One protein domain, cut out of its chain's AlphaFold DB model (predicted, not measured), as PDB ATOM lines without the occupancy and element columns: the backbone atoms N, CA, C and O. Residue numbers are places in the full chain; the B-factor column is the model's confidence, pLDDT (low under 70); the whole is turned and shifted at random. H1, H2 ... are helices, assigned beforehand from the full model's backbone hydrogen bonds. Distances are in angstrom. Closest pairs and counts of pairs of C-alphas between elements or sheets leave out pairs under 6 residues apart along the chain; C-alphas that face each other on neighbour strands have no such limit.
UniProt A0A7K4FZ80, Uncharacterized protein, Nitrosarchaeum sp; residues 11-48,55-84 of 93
ATOM      1  N   LYS A  11     103.079 136.836 107.629       76.88
ATOM      2  CA  LYS A  11     103.248 138.170 107.030       76.88
ATOM      3  C   LYS A  11     103.034 138.165 105.519       76.88
ATOM      4  O   LYS A  11     102.379 139.064 104.996       76.88
ATOM      5  N   GLU A  12     103.553 137.158 104.824       76.75
ATOM      6  CA  GLU A  12     103.345 137.006 103.380       76.75
ATOM      7  C   GLU A  12     101.881 136.695 103.068       76.75
ATOM      8  O   GLU A  12     101.312 137.286 102.155       76.75
ATOM      9  N   SER A  13     101.229 135.855 103.879       81.62
ATOM     10  CA  SER A  13      99.799 135.564 103.736       81.62
ATOM     11  C   SER A  13      98.944 136.831 103.854       81.62
ATOM     12  O   SER A  13      98.038 137.049 103.047       81.62
ATOM     13  N   VAL A  14      99.248 137.699 104.826       82.94
ATOM     14  CA  VAL A  14      98.570 138.995 104.989       82.94
ATOM     15  C   VAL A  14      98.841 139.910 103.794       82.94
ATOM     16  O   VAL A  14      97.903 140.493 103.256       82.94
ATOM     17  N   ALA A  15     100.090 140.003 103.330       77.69
ATOM     18  CA  ALA A  15     100.445 140.836 102.182       77.69
ATOM     19  C   ALA A  15      99.714 140.406 100.898       77.69
ATOM     20  O   ALA A  15      99.157 141.251 100.200       77.69
ATOM     21  N   VAL A  16      99.660 139.100 100.615       82.62
ATOM     22  CA  VAL A  16      98.953 138.551  99.448       82.62
ATOM     23  C   VAL A  16      97.454 138.844  99.525       82.62
ATOM     24  O   VAL A  16      96.854 139.223  98.522       82.62
ATOM     25  N   LYS A  17      96.837 138.704 100.707       84.12
ATOM     26  CA  LYS A  17      95.413 139.022 100.902       84.12
ATOM     27  C   LYS A  17      95.121 140.500 100.663       84.12
ATOM     28  O   LYS A  17      94.195 140.816  99.923       84.12
ATOM     29  N   GLU A  18      95.914 141.389 101.254       81.19
ATOM     30  CA  GLU A  18      95.762 142.837 101.075       81.19
ATOM     31  C   GLU A  18      95.944 143.243  99.610       81.19
ATOM     32  O   GLU A  18      95.151 144.019  99.084       81.19
ATOM     33  N   TYR A  19      96.944 142.678  98.927       78.44
ATOM     34  CA  TYR A  19      97.178 142.956  97.513       78.44
ATOM     35  C   TYR A  19      96.035 142.444  96.628       78.44
ATOM     36  O   TYR A  19      95.569 143.158  95.744       78.44
ATOM     37  N   ALA A  20      95.513 141.246  96.902       81.56
ATOM     38  CA  ALA A  20      94.368 140.705  96.179       81.56
ATOM     39  C   ALA A  20      93.122 141.601  96.322       81.56
ATOM     40  O   ALA A  20      92.467 141.896  95.323       81.56
ATOM     41  N   ILE A  21      92.851 142.116  97.531       83.38
ATOM     42  CA  ILE A  21      91.764 143.080  97.782       83.38
ATOM     43  C   ILE A  21      91.968 144.365  96.970       83.38
ATOM     44  O   ILE A  21      91.020 144.840  96.350       83.38
ATOM     45  N   MET A  22      93.190 144.912  96.933       76.62
ATOM     46  CA  MET A  22      93.503 146.116  96.143       76.62
ATOM     47  C   MET A  22      93.259 145.920  94.643       76.62
ATOM     48  O   MET A  22      92.800 146.841  93.973       76.62
ATOM     49  N   CYS A  23      93.550 144.728  94.125       74.38
ATOM     50  CA  CYS A  23      93.310 144.371  92.729       74.38
ATOM     51  C   CYS A  23      91.856 143.951  92.444       74.38
ATOM     52  O   CYS A  23      91.530 143.649  91.299       74.38
ATOM     53  N   GLY A  24      90.981 143.879  93.457       80.88
ATOM     54  CA  GLY A  24      89.615 143.372  93.299       80.88
ATOM     55  C   GLY A  24      89.550 141.884  92.924       80.88
ATOM     56  O   GLY A  24      88.588 141.441  92.296       80.88
ATOM     57  N   GLU A  25      90.570 141.098  93.275       81.81
ATOM     58  CA  GLU A  25      90.678 139.679  92.933       81.81
ATOM     59  C   GLU A  25      90.786 138.789  94.180       81.81
ATOM     60  O   GLU A  25      91.041 139.246  95.292       81.81
ATOM     61  N   SER A  26      90.606 137.475  94.009       85.31
ATOM     62  CA  SER A  26      90.912 136.514  95.071       85.31
ATOM     63  C   SER A  26      92.423 136.227  95.134       85.31
ATOM     64  O   SER A  26      93.081 136.186  94.089       85.31
ATOM     65  N   PRO A  27      92.979 135.914  96.323       82.25
ATOM     66  CA  PRO A  27      94.376 135.492  96.467       82.25
ATOM     67  C   PRO A  27      94.764 134.333  95.544       82.25
ATOM     68  O   PRO A  27      95.841 134.330  94.961       82.25
ATOM     69  N   SER A  28      93.863 133.363  95.357       80.38
ATOM     70  CA  SER A  28      94.089 132.218  94.470       80.38
ATOM     71  C   SER A  28      94.251 132.626  93.006       80.38
ATOM     72  O   SER A  28      95.136 132.116  92.322       80.38
ATOM     73  N   LYS A  29      93.431 133.566  92.521       79.06
ATOM     74  CA  LYS A  29      93.492 134.059  91.142       79.06
ATOM     75  C   LYS A  29      94.775 134.853  90.903       79.06
ATOM     76  O   LYS A  29      95.431 134.650  89.884       79.06
ATOM     77  N   LEU A  30      95.154 135.682  91.874       77.56
ATOM     78  CA  LEU A  30      96.402 136.438  91.875       77.56
ATOM     79  C   LEU A  30      97.637 135.517  91.839       77.56
ATOM     80  O   LEU A  30      98.518 135.699  90.998       77.56
ATOM     81  N   ILE A  31      97.686 134.499  92.707       75.00
ATOM     82  CA  ILE A  31      98.789 133.524  92.753       75.00
ATOM     83  C   ILE A  31      98.881 132.758  91.430       75.00
ATOM     84  O   ILE A  31      99.960 132.677  90.849       75.00
ATOM     85  N   CYS A  32      97.760 132.241  90.913       71.94
ATOM     86  CA  CYS A  32      97.744 131.517  89.641       71.94
ATOM     87  C   CYS A  32      98.283 132.367  88.488       71.94
ATOM     88  O   CYS A  32      99.098 131.881  87.711       71.94
ATOM     89  N   LYS A  33      97.865 133.633  88.379       71.38
ATOM     90  CA  LYS A  33      98.374 134.541  87.344       71.38
ATOM     91  C   LYS A  33      99.867 134.808  87.499       71.38
ATOM     92  O   LYS A  33     100.581 134.731  86.507       71.38
ATOM     93  N   THR A  34     100.335 135.055  88.722       68.62
ATOM     94  CA  THR A  34     101.759 135.299  89.005       68.62
ATOM     95  C   THR A  34     102.609 134.085  88.631       68.62
ATOM     96  O   THR A  34     103.605 134.233  87.936       68.62
ATOM     97  N   ILE A  35     102.178 132.869  88.991       68.25
ATOM     98  CA  ILE A  35     102.869 131.620  88.632       68.25
ATOM     99  C   ILE A  35     102.841 131.385  87.118       68.25
ATOM    100  O   ILE A  35     103.857 131.021  86.535       68.25
ATOM    101  N   ILE A  36     101.690 131.584  86.463       65.69
ATOM    102  CA  ILE A  36     101.580 131.455  85.003       65.69
ATOM    103  C   ILE A  36     102.527 132.442  84.331       65.69
ATOM    104  O   ILE A  36     103.249 132.046  83.420       65.69
ATOM    105  N   GLN A  37     102.564 133.692  84.788       63.72
ATOM    106  CA  GLN A  37     103.488 134.699  84.294       63.72
ATOM    107  C   GLN A  37     104.931 134.248  84.520       63.72
ATOM    108  O   GLN A  37     105.687 134.160  83.567       63.72
ATOM    109  N   GLU A  38     105.311 133.859  85.730       62.41
ATOM    110  CA  GLU A  38     106.673 133.429  86.026       62.41
ATOM    111  C   GLU A  38     107.094 132.222  85.172       62.41
ATOM    112  O   GLU A  38     108.165 132.237  84.585       62.41
ATOM    113  N   ILE A  39     106.234 131.221  84.970       60.81
ATOM    114  CA  ILE A  39     106.513 130.078  84.079       60.81
ATOM    115  C   ILE A  39     106.595 130.510  82.606       60.81
ATOM    116  O   ILE A  39     107.428 129.999  81.850       60.81
ATOM    117  N   THR A  40     105.734 131.438  82.186       57.03
ATOM    118  CA  THR A  40     105.666 131.931  80.801       57.03
ATOM    119  C   THR A  40     106.874 132.808  80.471       57.03
ATOM    120  O   THR A  40     107.480 132.641  79.415       57.03
ATOM    121  N   PHE A  41     107.287 133.668  81.404       53.41
ATOM    122  CA  PHE A  41     108.388 134.615  81.256       53.41
ATOM    123  C   PHE A  41     109.753 134.027  81.657       53.41
ATOM    124  O   PHE A  41     110.754 134.369  81.037       53.41
ATOM    125  N   MET A  42     109.841 133.062  82.582       50.81
ATOM    126  CA  MET A  42     111.089 132.308  82.820       50.81
ATOM    127  C   MET A  42     111.493 131.462  81.604       50.81
ATOM    128  O   MET A  42     112.681 131.183  81.419       50.81
ATOM    129  N   LYS A  43     110.540 131.081  80.740       47.41
ATOM    130  CA  LYS A  43     110.844 130.482  79.430       47.41
ATOM    131  C   LYS A  43     111.416 131.490  78.428       47.41
ATOM    132  O   LYS A  43     112.167 131.084  77.543       47.41
ATOM    133  N   SER A  44     111.134 132.782  78.579       46.22
ATOM    134  CA  SER A  44     111.730 133.861  77.794       46.22
ATOM    135  C   SER A  44     112.813 134.570  78.611       46.22
ATOM    136  O   SER A  44     112.603 135.657  79.140       46.22
ATOM    137  N   ARG A  45     114.015 133.986  78.686       44.66
ATOM    138  CA  ARG A  45     115.236 134.593  79.271       44.66
ATOM    139  C   ARG A  45     115.704 135.907  78.587       44.66
ATOM    140  O   ARG A  45     116.882 136.246  78.659       44.66
ATOM    141  N   SER A  46     114.821 136.650  77.924       42.94
ATOM    142  CA  SER A  46     115.168 137.724  76.987       42.94
ATOM    143  C   SER A  46     114.566 139.088  77.306       42.94
ATOM    144  O   SER A  46     114.804 140.014  76.538       42.94
ATOM    145  N   THR A  47     113.822 139.271  78.396       41.53
ATOM    146  CA  THR A  47     113.345 140.607  78.779       41.53
ATOM    147  C   THR A  47     114.013 141.031  80.078       41.53
ATOM    148  O   THR A  47     113.657 140.612  81.174       41.53
ATOM    149  N   LYS A  48     115.046 141.862  79.915       40.06
ATOM    150  CA  LYS A  48     115.728 142.610  80.980       40.06
ATOM    151  C   LYS A  48     114.808 143.578  81.727       40.06
ATOM    152  O   LYS A  48     115.214 144.089  82.761       40.06
ATOM    153  N   TYR A  55      99.792 146.852  87.396       48.91
ATOM    154  CA  TYR A  55      99.048 147.068  88.618       48.91
ATOM    155  C   TYR A  55      97.722 147.697  88.209       48.91
ATOM    156  O   TYR A  55      97.586 148.916  88.178       48.91
ATOM    157  N   HIS A  56      96.744 146.859  87.859       53.94
ATOM    158  CA  HIS A  56      95.372 147.281  87.591       53.94
ATOM    159  C   HIS A  56      94.681 147.629  88.909       53.94
ATOM    160  O   HIS A  56      93.805 146.913  89.400       53.94
ATOM    161  N   MET A  57      95.132 148.708  89.533       60.41
ATOM    162  CA  MET A  57      94.398 149.307  90.626       60.41
ATOM    163  C   MET A  57      93.163 149.983  90.047       60.41
ATOM    164  O   MET A  57      93.243 150.662  89.026       60.41
ATOM    165  N   LEU A  58      92.020 149.809  90.706       56.59
ATOM    166  CA  LEU A  58      90.817 150.574  90.395       56.59
ATOM    167  C   LEU A  58      91.036 152.023  90.848       56.59
ATOM    168  O   LEU A  58      90.627 152.423  91.937       56.59
ATOM    169  N   VAL A  59      91.762 152.784  90.035       60.84
ATOM    170  CA  VAL A  59      91.908 154.225  90.189       60.84
ATOM    171  C   VAL A  59      90.635 154.871  89.633       60.84
ATOM    172  O   VAL A  59      90.219 154.524  88.528       60.84
ATOM    173  N   PRO A  60      89.968 155.775  90.369       65.06
ATOM    174  CA  PRO A  60      88.818 156.496  89.835       65.06
ATOM    175  C   PRO A  60      89.215 157.291  88.582       65.06
ATOM    176  O   PRO A  60      90.198 158.023  88.616       65.06
ATOM    177  N   GLU A  61      88.432 157.204  87.504       65.31
ATOM    178  CA  GLU A  61      88.777 157.771  86.182       65.31
ATOM    179  C   GLU A  61      88.913 159.312  86.147       65.31
ATOM    180  O   GLU A  61      89.393 159.866  85.164       65.31
ATOM    181  N   ASN A  62      88.530 160.016  87.219       76.44
ATOM    182  CA  ASN A  62      88.476 161.482  87.296       76.44
ATOM    183  C   ASN A  62      89.404 162.067  88.373       76.44
ATOM    184  O   ASN A  62      88.988 162.935  89.145       76.44
ATOM    185  N   ILE A  63      90.644 161.589  88.472       75.44
ATOM    186  CA  ILE A  63      91.632 162.163  89.396       75.44
ATOM    187  C   ILE A  63      92.830 162.744  88.651       75.44
ATOM    188  O   ILE A  63      93.118 162.374  87.516       75.44
ATOM    189  N   SER A  64      93.517 163.686  89.294       79.69
ATOM    190  CA  SER A  64      94.746 164.244  88.741       79.69
ATOM    191  C   SER A  64      95.854 163.185  88.712       79.69
ATOM    192  O   SER A  64      95.891 162.285  89.552       79.69
ATOM    193  N   TYR A  65      96.795 163.327  87.781       75.81
ATOM    194  CA  TYR A  65      97.962 162.445  87.679       75.81
ATOM    195  C   TYR A  65      98.797 162.405  88.973       75.81
ATOM    196  O   TYR A  65      99.327 161.360  89.357       75.81
ATOM    197  N   ASP A  66      98.883 163.528  89.689       80.00
ATOM    198  CA  ASP A  66      99.584 163.596  90.973       80.00
ATOM    199  C   ASP A  66      98.845 162.827  92.075       80.00
ATOM    200  O   ASP A  66      99.476 162.174  92.911       80.00
ATOM    201  N   ASP A  67      97.512 162.864  92.073       77.12
ATOM    202  CA  ASP A  67      96.700 162.098  93.019       77.12
ATOM    203  C   ASP A  67      96.737 160.601  92.702       77.12
ATOM    204  O   ASP A  67      96.871 159.789  93.620       77.12
ATOM    205  N   GLU A  68      96.720 160.225  91.422       76.50
ATOM    206  CA  GLU A  68      96.942 158.850  90.973       76.50
ATOM    207  C   GLU A  68      98.292 158.322  91.467       76.50
ATOM    208  O   GLU A  68      98.350 157.289  92.141       76.50
ATOM    209  N   LYS A  69      99.375 159.075  91.245       74.81
ATOM    210  CA  LYS A  69     100.708 158.726  91.753       74.81
ATOM    211  C   LYS A  69     100.737 158.552  93.264       74.81
ATOM    212  O   LYS A  69     101.341 157.598  93.752       74.81
ATOM    213  N   ARG A  70     100.093 159.449  94.016       80.12
ATOM    214  CA  ARG A  70     100.019 159.360  95.484       80.12
ATOM    215  C   ARG A  70      99.270 158.116  95.939       80.12
ATOM    216  O   ARG A  70      99.714 157.462  96.882       80.12
ATOM    217  N   ILE A  71      98.164 157.777  95.279       78.00
ATOM    218  CA  ILE A  71      97.386 156.573  95.577       78.00
ATOM    219  C   ILE A  71      98.231 155.330  95.293       78.00
ATOM    220  O   ILE A  71      98.356 154.465  96.163       78.00
ATOM    221  N   ILE A  72      98.875 155.257  94.129       76.88
ATOM    222  CA  ILE A  72      99.749 154.137  93.768       76.88
ATOM    223  C   ILE A  72     100.899 154.015  94.784       76.88
ATOM    224  O   ILE A  72     101.088 152.951  95.378       76.88
ATOM    225  N   GLU A  73     101.621 155.105  95.066       80.44
ATOM    226  CA  GLU A  73     102.729 155.129  96.030       80.44
ATOM    227  C   GLU A  73     102.283 154.672  97.427       80.44
ATOM    228  O   GLU A  73     102.963 153.862  98.069       80.44
ATOM    229  N   ALA A  74     101.134 155.157  97.904       82.31
ATOM    230  CA  ALA A  74     100.589 154.793  99.206       82.31
ATOM    231  C   ALA A  74     100.298 153.289  99.301       82.31
ATOM    232  O   ALA A  74     100.645 152.657 100.306       82.31
ATOM    233  N   ASN A  75      99.725 152.693  98.254       77.88
ATOM    234  CA  ASN A  75      99.403 151.269  98.244       77.88
ATOM    235  C   ASN A  75     100.644 150.387  98.162       77.88
ATOM    236  O   ASN A  75     100.782 149.458  98.964       77.88
ATOM    237  N   TYR A  76     101.604 150.734  97.303       75.06
ATOM    238  CA  TYR A  76     102.896 150.051  97.281       75.06
ATOM    239  C   TYR A  76     103.578 150.118  98.648       75.06
ATOM    240  O   TYR A  76     104.025 149.102  99.181       75.06
ATOM    241  N   ASN A  77     103.614 151.294  99.275       79.00
ATOM    242  CA  ASN A  77     104.232 151.455 100.586       79.00
ATOM    243  C   ASN A  77     103.487 150.719 101.707       79.00
ATOM    244  O   ASN A  77     104.131 150.280 102.664       79.00
ATOM    245  N   LYS A  78     102.168 150.521 101.590       78.38
ATOM    246  CA  LYS A  78     101.390 149.687 102.516       78.38
ATOM    247  C   LYS A  78     101.834 148.221 102.446       78.38
ATOM    248  O   LYS A  78     102.147 147.646 103.488       78.38
ATOM    249  N   ILE A  79     101.953 147.650 101.247       72.06
ATOM    250  CA  ILE A  79     102.426 146.267 101.055       72.06
ATOM    251  C   ILE A  79     103.876 146.111 101.520       72.06
ATOM    252  O   ILE A  79     104.201 145.212 102.296       72.06
ATOM    253  N   ARG A  80     104.746 147.046 101.131       77.62
ATOM    254  CA  ARG A  80     106.161 147.045 101.530       77.62
ATOM    255  C   ARG A  80     106.330 147.117 103.047       77.62
ATOM    256  O   ARG A  80     107.185 146.422 103.585       77.62
ATOM    257  N   LYS A  81     105.482 147.874 103.755       75.25
ATOM    258  CA  LYS A  81     105.477 147.922 105.228       75.25
ATOM    259  C   LYS A  81     105.150 146.561 105.855       75.25
ATOM    260  O   LYS A  81     105.816 146.187 106.816       75.25
ATOM    261  N   ILE A  82     104.168 145.826 105.326       68.81
ATOM    262  CA  ILE A  82     103.798 144.483 105.823       68.81
ATOM    263  C   ILE A  82     104.980 143.515 105.675       68.81
ATOM    264  O   ILE A  82     105.287 142.753 106.591       68.81
ATOM    265  N   LEU A  83     105.687 143.610 104.549       58.69
ATOM    266  CA  LEU A  83     106.843 142.776 104.222       58.69
ATOM    267  C   LEU A  83     108.150 143.231 104.901       58.69
ATOM    268  O   LEU A  83     109.176 142.570 104.773       58.69
ATOM    269  N   GLY A  84     108.142 144.352 105.634       63.44
ATOM    270  CA  GLY A  84     109.345 144.920 106.255       63.44
ATOM    271  C   GLY A  84     110.342 145.522 105.256       63.44
ATOM    272  O   GLY A  84     111.520 145.680 105.568       63.44
TER     273      GLY A  84
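What this domain is: This is residues 11 to 48 and 55 to 84 of the 93 residues of an uncharacterized protein of Nitrosarchaeum sp (UniProt A0A7K4FZ80). Three helices make an open V: H1 sits at the apex, and H2 and H3 spread from it as two arms that do not meet each other. The first turn of H2 packs on H1, the last turn of H3 packs on H1 too, and residues 32 to 48 stick out at the far part of the H2 arm. The printed part has 68 residues with three named helices, H1, H2 and H3 in chain order, and no named strand; the class is all helix. It is loose, with a radius of gyration of the C-alphas of 14.3 A and spans of 38 by 29 by 23 A.

How they stand to each other: H1, residues 11 to 22, touches both other helices. With its residues 16 to 20 alone it touches residues 27 to 30 of H2, residues 27 to 42; their closest C-alphas, those of Ala 20 and Pro 27, are 5.2 A apart. The lines of H1 and H2 are about perpendicular, at 82 degrees. H3, residues 65 to 82, touches H1 with residues 79 to 82 alone, and the closest C-alphas, those of Ala 15 and Ile 79, are 5.9 A apart. H1 and H3 run opposite ways at a shallow tilt of 25 degrees. H2 and H3 are apart. In H1, H2 and H3 every O i to N i+4 pair is within hydrogen-bond range.

Where its parts are: H1 begins at C-alpha 11 (103.248, 138.170, 107.030) and is 16.6 A long from first to last C-alpha. H2 begins at C-alpha 27 (94.376, 135.492, 96.467) and is 21.8 A long. H3, 26.2 A long, ends at C-alpha 82 (103.798, 144.483, 105.823).

The domain as a whole: The two C-alphas farthest apart, those of Lys 43 and Asn 62, are 39.0 A apart. Residues 49 to 54 are not printed, and C-alphas 48 and 55 are 18.9 A apart across this cut, which lies in the link from H2 to H3. The link from H1 to H2 is tight. Residues 61 to 66 stand free, as do residues 32 to 48, of which 32 to 42 belong to H2. The mean pLDDT of the printed part is 70.4, and residues 34 to 48, 55 to 61 and 82 to 84 are under 70.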